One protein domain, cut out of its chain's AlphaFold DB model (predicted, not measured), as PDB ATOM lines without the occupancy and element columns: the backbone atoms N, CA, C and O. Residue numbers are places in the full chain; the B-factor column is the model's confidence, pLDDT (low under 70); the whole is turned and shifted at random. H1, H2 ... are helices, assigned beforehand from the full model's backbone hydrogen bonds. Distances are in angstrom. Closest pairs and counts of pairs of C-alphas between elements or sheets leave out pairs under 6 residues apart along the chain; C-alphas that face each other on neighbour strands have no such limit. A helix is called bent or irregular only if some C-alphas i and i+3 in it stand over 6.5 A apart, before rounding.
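AT A GLANCE: This is residues 124 to 176 of the 305 residues of an uncharacterized protein of Naegleria fowleri (UniProt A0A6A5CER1). One long helix, H2, makes the long axis, and the unnamed stretch of residues 128 to 143 runs beside it, the other way along that axis, before the backbone folds back into H2. The short turn H1 sits near the far end of H2, where the tail of residues 169 to 176 turns away from the helix. The printed part has 53 residues with two named helices, H1 then H2, and no named strand; the class is all helix. The whole is loose, with a radius of gyration of the C-alphas of 14.2 A, and elongated, spanning 42 by 25 by 15 A.

HOW THE PARTS SIT: H1, residues 124 to 127, and H2, residues 144 to 168, are close but not clearly touching, with 1 pair of C-alphas within 8 A. Their closest C-alphas are those of Ile 125 and Leu 166, 7.9 A apart, while their centres are 18.0 A apart. Residues 140 to 145, of which 144 and 145 belong to H2, stand free. In H2 every O i to N i+4 pair is within hydrogen-bond range; H1 is too short for such a pair, and its 1 pair of O i and N i+3 is within range.

IN THESE COORDINATES: H1 begins at C-alpha 124, at (-7.964, -17.017, 13.691), and is 5.4 A from first to last C-alpha. H2 runs 36.1 A from C-alpha 144, at (-24.054, -44.987, 6.314), to C-alpha 168, at (-17.222, -11.892, 19.083). It is not bent.

THE WHOLE: The two C-alphas farthest apart, those of Glu 142 and Gly 170, are 42.4 A apart. The link from H1 to H2 is long, with 16 residues. The printed part has no cut. Its mean pLDDT is 91.4, and no printed residue is under 70.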
ATOM      1  N   TRP A 124      -7.053 -15.943  14.087       89.50
ATOM      2  CA  TRP A 124      -7.964 -17.017  13.691       89.50
ATOM      3  C   TRP A 124      -8.813 -16.669  12.456       89.50
ATOM      4  O   TRP A 124      -9.153 -17.556  11.678       89.50
ATOM      5  N   ILE A 125      -9.111 -15.386  12.228       90.81
ATOM      6  CA  ILE A 125      -9.906 -14.938  11.079       90.81
ATOM      7  C   ILE A 125      -9.261 -15.260   9.725       90.81
ATOM      8  O   ILE A 125      -9.966 -15.426   8.734       90.81
ATOM      9  N   HIS A 126      -7.934 -15.379   9.672       88.81
ATOM     10  CA  HIS A 126      -7.220 -15.694   8.437       88.81
ATOM     11  C   HIS A 126      -7.239 -17.185   8.104       88.81
ATOM     12  O   HIS A 126      -7.064 -17.550   6.944       88.81
ATOM     13  N   THR A 127      -7.444 -18.048   9.103       88.75
ATOM     14  CA  THR A 127      -7.489 -19.502   8.911       88.75
ATOM     15  C   THR A 127      -8.916 -20.035   8.893       88.75
ATOM     16  O   THR A 127      -9.190 -20.983   8.165       88.75
ATOM     17  N   LEU A 128      -9.821 -19.450   9.693       91.00
ATOM     18  CA  LEU A 128     -11.200 -19.909   9.922       91.00
ATOM     19  C   LEU A 128     -11.296 -21.395  10.315       91.00
ATOM     20  O   LEU A 128     -12.356 -22.011  10.214       91.00
ATOM     21  N   GLN A 129     -10.191 -21.979  10.785       89.62
ATOM     22  CA  GLN A 129     -10.097 -23.401  11.091       89.62
ATOM     23  C   GLN A 129     -10.784 -23.711  12.419       89.62
ATOM     24  O   GLN A 129     -10.565 -23.039  13.431       89.62
ATOM     25  N   LEU A 130     -11.614 -24.748  12.418       91.06
ATOM     26  CA  LEU A 130     -12.338 -25.227  13.587       91.06
ATOM     27  C   LEU A 130     -12.047 -26.710  13.747       91.06
ATOM     28  O   LEU A 130     -12.278 -27.496  12.832       91.06
ATOM     29  N   ASN A 131     -11.545 -27.073  14.921       89.00
ATOM     30  CA  ASN A 131     -11.177 -28.441  15.236       89.00
ATOM     31  C   ASN A 131     -12.188 -28.997  16.235       89.00
ATOM     32  O   ASN A 131     -12.428 -28.393  17.281       89.00
ATOM     33  N   SER A 132     -12.759 -30.158  15.919       86.62
ATOM     34  CA  SER A 132     -13.547 -30.931  16.878       86.62
ATOM     35  C   SER A 132     -12.598 -31.735  17.755       86.62
ATOM     36  O   SER A 132     -11.869 -32.589  17.257       86.62
ATOM     37  N   TYR A 133     -12.608 -31.472  19.059       81.88
ATOM     38  CA  TYR A 133     -11.789 -32.215  20.024       81.88
ATOM     39  C   TYR A 133     -12.452 -33.517  20.486       81.88
ATOM     40  O   TYR A 133     -11.793 -34.376  21.067       81.88
ATOM     41  N   THR A 134     -13.753 -33.678  20.238       83.31
ATOM     42  CA  THR A 134     -14.469 -34.921  20.519       83.31
ATOM     43  C   THR A 134     -14.279 -35.893  19.356       83.31
ATOM     44  O   THR A 134     -14.664 -35.545  18.232       83.31
ATOM     45  N   PRO A 135     -13.712 -37.092  19.590       84.50
ATOM     46  CA  PRO A 135     -13.579 -38.100  18.549       84.50
ATOM     47  C   PRO A 135     -14.962 -38.608  18.131       84.50
ATOM     48  O   PRO A 135     -15.840 -38.810  18.976       84.50
ATOM     49  N   LEU A 136     -15.140 -38.822  16.828       85.31
ATOM     50  CA  LEU A 136     -16.344 -39.434  16.275       85.31
ATOM     51  C   LEU A 136     -16.482 -40.863  16.801       85.31
ATOM     52  O   LEU A 136     -15.541 -41.654  16.730       85.31
ATOM     53  N   LYS A 137     -17.666 -41.193  17.314       85.31
ATOM     54  CA  LYS A 137     -18.029 -42.554  17.704       85.31
ATOM     55  C   LYS A 137     -19.097 -43.042  16.742       85.31
ATOM     56  O   LYS A 137     -20.232 -42.581  16.809       85.31
ATOM     57  N   VAL A 138     -18.706 -43.938  15.849       87.06
ATOM     58  CA  VAL A 138     -19.611 -44.650  14.946       87.06
ATOM     59  C   VAL A 138     -19.538 -46.116  15.354       87.06
ATOM     60  O   VAL A 138     -18.445 -46.680  15.365       87.06
ATOM     61  N   GLU A 139     -20.661 -46.703  15.773       84.75
ATOM     62  CA  GLU A 139     -20.693 -48.089  16.269       84.75
ATOM     63  C   GLU A 139     -20.406 -49.090  15.148       84.75
ATOM     64  O   GLU A 139     -19.587 -49.991  15.320       84.75
ATOM     65  N   ASN A 140     -21.030 -48.885  13.987       88.38
ATOM     66  CA  ASN A 140     -20.775 -49.652  12.779       88.38
ATOM     67  C   ASN A 140     -20.332 -48.720  11.640       88.38
ATOM     68  O   ASN A 140     -21.159 -47.971  11.122       88.38
ATOM     69  N   PRO A 141     -19.056 -48.757  11.219       87.25
ATOM     70  CA  PRO A 141     -18.565 -47.939  10.114       87.25
ATOM     71  C   PRO A 141     -19.287 -48.172   8.785       87.25
ATOM     72  O   PRO A 141     -19.297 -47.258   7.964       87.25
ATOM     73  N   GLU A 142     -19.880 -49.349   8.572       90.44
ATOM     74  CA  GLU A 142     -20.622 -49.693   7.351       90.44
ATOM     75  C   GLU A 142     -22.062 -49.156   7.350       90.44
ATOM     76  O   GLU A 142     -22.704 -49.116   6.300       90.44
ATOM     77  N   ASP A 143     -22.580 -48.720   8.505       92.38
ATOM     78  CA  ASP A 143     -23.882 -48.057   8.567       92.38
ATOM     79  C   ASP A 143     -23.745 -46.590   8.147       92.38
ATOM     80  O   ASP A 143     -23.293 -45.723   8.901       92.38
ATOM     81  N   ASP A 144     -24.136 -46.318   6.904       93.69
ATOM     82  CA  ASP A 144     -24.054 -44.987   6.314       93.69
ATOM     83  C   ASP A 144     -24.953 -43.970   7.028       93.69
ATOM     84  O   ASP A 144     -24.563 -42.818   7.192       93.69
ATOM     85  N   ILE A 145     -26.132 -44.372   7.512       92.25
ATOM     86  CA  ILE A 145     -27.091 -43.431   8.110       92.25
ATOM     87  C   ILE A 145     -26.534 -42.886   9.423       92.25
ATOM     88  O   ILE A 145     -26.523 -41.670   9.647       92.25
ATOM     89  N   ASP A 146     -26.039 -43.782  10.271       91.19
ATOM     90  CA  ASP A 146     -25.456 -43.404  11.553       91.19
ATOM     91  C   ASP A 146     -24.163 -42.611  11.360       91.19
ATOM     92  O   ASP A 146     -23.940 -41.598  12.032       91.19
ATOM     93  N   ARG A 147     -23.330 -43.010  10.396       93.81
ATOM     94  CA  ARG A 147     -22.099 -42.297  10.048       93.81
ATOM     95  C   ARG A 147     -22.375 -40.869   9.568       93.81
ATOM     96  O   ARG A 147     -21.776 -39.925  10.092       93.81
ATOM     97  N   GLU A 148     -23.313 -40.689   8.641       94.12
ATOM     98  CA  GLU A 148     -23.720 -39.373   8.134       94.12
ATOM     99  C   GLU A 148     -24.315 -38.493   9.240       94.12
ATOM    100  O   GLU A 148     -24.023 -37.295   9.322       94.12
ATOM    101  N   LEU A 149     -25.087 -39.080  10.161       93.12
ATOM    102  CA  LEU A 149     -25.615 -38.361  11.317       93.12
ATOM    103  C   LEU A 149     -24.491 -37.828  12.219       93.12
ATOM    104  O   LEU A 149     -24.562 -36.690  12.696       93.12
ATOM    105  N   GLN A 150     -23.433 -38.611  12.443       92.88
ATOM    106  CA  GLN A 150     -22.287 -38.160  13.234       92.88
ATOM    107  C   GLN A 150     -21.492 -37.053  12.528       92.88
ATOM    108  O   GLN A 150     -21.150 -36.051  13.166       92.88
ATOM    109  N   PHE A 151     -21.263 -37.165  11.215       93.06
ATOM    110  CA  PHE A 151     -20.627 -36.099  10.428       93.06
ATOM    111  C   PHE A 151     -21.429 -34.800  10.483       93.06
ATOM    112  O   PHE A 151     -20.873 -33.724  10.722       93.06
ATOM    113  N   TYR A 152     -22.749 -34.904  10.346       94.56
ATOM    114  CA  TYR A 152     -23.657 -33.774  10.463       94.56
ATOM    115  C   TYR A 152     -23.569 -33.102  11.842       94.56
ATOM    116  O   TYR A 152     -23.427 -31.879  11.934       94.56
ATOM    117  N   ASN A 153     -23.580 -33.885  12.923       92.56
ATOM    118  CA  ASN A 153     -23.476 -33.365  14.288       92.56
ATOM    119  C   ASN A 153     -22.133 -32.667  14.549       92.56
ATOM    120  O   ASN A 153     -22.101 -31.593  15.166       92.56
ATOM    121  N   GLN A 154     -21.029 -33.229  14.051       93.06
ATOM    122  CA  GLN A 154     -19.710 -32.606  14.145       93.06
ATOM    123  C   GLN A 154     -19.658 -31.285  13.368       93.06
ATOM    124  O   GLN A 154     -19.164 -30.277  13.894       93.06
ATOM    125  N   ALA A 155     -20.194 -31.262  12.146       93.75
ATOM    126  CA  ALA A 155     -20.240 -30.069  11.310       93.75
ATOM    127  C   ALA A 155     -21.068 -28.957  11.969       93.75
ATOM    128  O   ALA A 155     -20.615 -27.816  12.044       93.75
ATOM    129  N   ILE A 156     -22.239 -29.285  12.524       93.88
ATOM    130  CA  ILE A 156     -23.093 -28.316  13.223       93.88
ATOM    131  C   ILE A 156     -22.427 -27.757  14.472       93.88
ATOM    132  O   ILE A 156     -22.492 -26.550  14.712       93.88
ATOM    133  N   THR A 157     -21.812 -28.615  15.282       92.88
ATOM    134  CA  THR A 157     -21.152 -28.182  16.519       92.88
ATOM    135  C   THR A 157     -20.009 -27.224  16.195       92.88
ATOM    136  O   THR A 157     -19.946 -26.126  16.747       92.88
ATOM    137  N   SER A 158     -19.194 -27.581  15.201       93.44
ATOM    138  CA  SER A 158     -18.109 -26.732  14.709       93.44
ATOM    139  C   SER A 158     -18.648 -25.411  14.151       93.44
ATOM    140  O   SER A 158     -18.189 -24.346  14.551       93.44
ATOM    141  N   ALA A 159     -19.682 -25.445  13.305       93.69
ATOM    142  CA  ALA A 159     -20.291 -24.242  12.734       93.69
ATOM    143  C   ALA A 159     -20.831 -23.284  13.809       93.69
ATOM    144  O   ALA A 159     -20.640 -22.072  13.701       93.69
ATOM    145  N   LYS A 160     -21.453 -23.806  14.876       93.81
ATOM    146  CA  LYS A 160     -21.913 -23.000  16.020       93.81
ATOM    147  C   LYS A 160     -20.754 -22.303  16.726       93.81
ATOM    148  O   LYS A 160     -20.872 -21.128  17.074       93.81
ATOM    149  N   ASP A 161     -19.638 -22.993  16.927       93.25
ATOM    150  CA  ASP A 161     -18.466 -22.399  17.568       93.25
ATOM    151  C   ASP A 161     -17.779 -21.367  16.669       93.25
ATOM    152  O   ASP A 161     -17.400 -20.294  17.142       93.25
ATOM    153  N   GLY A 162     -17.718 -21.625  15.360       94.31
ATOM    154  CA  GLY A 162     -17.304 -20.637  14.365       94.31
ATOM    155  C   GLY A 162     -18.165 -19.378  14.404       94.31
ATOM    156  O   GLY A 162     -17.637 -18.268  14.453       94.31
ATOM    157  N   PHE A 163     -19.487 -19.544  14.469       94.38
ATOM    158  CA  PHE A 163     -20.432 -18.433  14.551       94.38
ATOM    159  C   PHE A 163     -20.208 -17.579  15.805       94.38
ATOM    160  O   PHE A 163     -20.145 -16.356  15.707       94.38
ATOM    161  N   LYS A 164     -20.019 -18.206  16.976       94.00
ATOM    162  CA  LYS A 164     -19.715 -17.486  18.228       94.00
ATOM    163  C   LYS A 164     -18.433 -16.659  18.110       94.00
ATOM    164  O   LYS A 164     -18.419 -15.499  18.520       94.00
ATOM    165  N   ARG A 165     -17.370 -17.234  17.536       94.44
ATOM    166  CA  ARG A 165     -16.090 -16.537  17.349       94.44
ATOM    167  C   ARG A 165     -16.225 -15.366  16.370       94.44
ATOM    168  O   ARG A 165     -15.783 -14.267  16.686       94.44
ATOM    169  N   LEU A 166     -16.898 -15.552  15.233       95.12
ATOM    170  CA  LEU A 166     -17.147 -14.469  14.270       95.12
ATOM    171  C   LEU A 166     -18.000 -13.344  14.870       95.12
ATOM    172  O   LEU A 166     -17.691 -12.169  14.678       95.12
ATOM    173  N   HIS A 167     -19.017 -13.698  15.655       94.44
ATOM    174  CA  HIS A 167     -19.842 -12.728  16.367       94.44
ATOM    175  C   HIS A 167     -19.029 -11.935  17.402       94.44
ATOM    176  O   HIS A 167     -19.195 -10.724  17.509       94.44
ATOM    177  N   SER A 168     -18.110 -12.584  18.132       93.88
ATOM    178  CA  SER A 168     -17.222 -11.892  19.083       93.88
ATOM    179  C   SER A 168     -16.269 -10.895  18.415       93.88
ATOM    180  O   SER A 168     -15.910  -9.893  19.025       93.88
ATOM    181  N   LEU A 169     -15.917 -11.131  17.145       93.94
ATOM    182  CA  LEU A 169     -15.117 -10.223  16.320       93.94
ATOM    183  C   LEU A 169     -15.958  -9.120  15.646       93.94
ATOM    184  O   LEU A 169     -15.406  -8.284  14.937       93.94
ATOM    185  N   GLY A 170     -17.284  -9.116  15.828       93.69
ATOM    186  CA  GLY A 170     -18.184  -8.137  15.211       93.69
ATOM    187  C   GLY A 170     -18.396  -8.330  13.703       93.69
ATOM    188  O   GLY A 170     -18.821  -7.399  13.018       93.69
ATOM    189  N   ILE A 171     -18.106  -9.519  13.164       93.25
ATOM    190  CA  ILE A 171     -18.211  -9.811  11.730       93.25
ATOM    191  C   ILE A 171     -19.619 -10.312  11.395       93.25
ATOM    192  O   ILE A 171     -20.162 -11.197  12.057       93.25
ATOM    193  N   LYS A 172     -20.218  -9.764  10.331       92.38
ATOM    194  CA  LYS A 172     -21.532 -10.196   9.834       92.38
ATOM    195  C   LYS A 172     -21.415 -11.564   9.160       92.38
ATOM    196  O   LYS A 172     -20.685 -11.707   8.188       92.38
ATOM    197  N   VAL A 173     -22.159 -12.551   9.661       91.75
ATOM    198  CA  VAL A 173     -22.102 -13.942   9.166       91.75
ATOM    199  C   VAL A 173     -23.239 -14.275   8.193       91.75
ATOM    200  O   VAL A 173     -23.077 -15.108   7.305       91.75
ATOM    201  N   HIS A 174     -24.401 -13.637   8.340       92.81
ATOM    202  CA  HIS A 174     -25.564 -13.932   7.505       92.81
ATOM    203  C   HIS A 174     -25.480 -13.236   6.147       92.81
ATOM    204  O   HIS A 174     -25.259 -12.026   6.076       92.81
ATOM    205  N   ARG A 175     -25.730 -14.001   5.079       93.81
ATOM    206  CA  ARG A 175     -25.953 -13.467   3.734       93.81
ATOM    207  C   ARG A 175     -27.319 -12.762   3.693       93.81
ATOM    208  O   ARG A 175     -28.313 -13.426   3.978       93.81
ATOM    209  N   PRO A 176     -27.391 -11.469   3.335       95.00
ATOM    210  CA  PRO A 176     -28.663 -10.783   3.113       95.00
ATOM    211  C   PRO A 176     -29.416 -11.350   1.903       95.00
ATOM    212  O   PRO A 176     -28.787 -11.711   0.907       95.00
TER     213      PRO A 176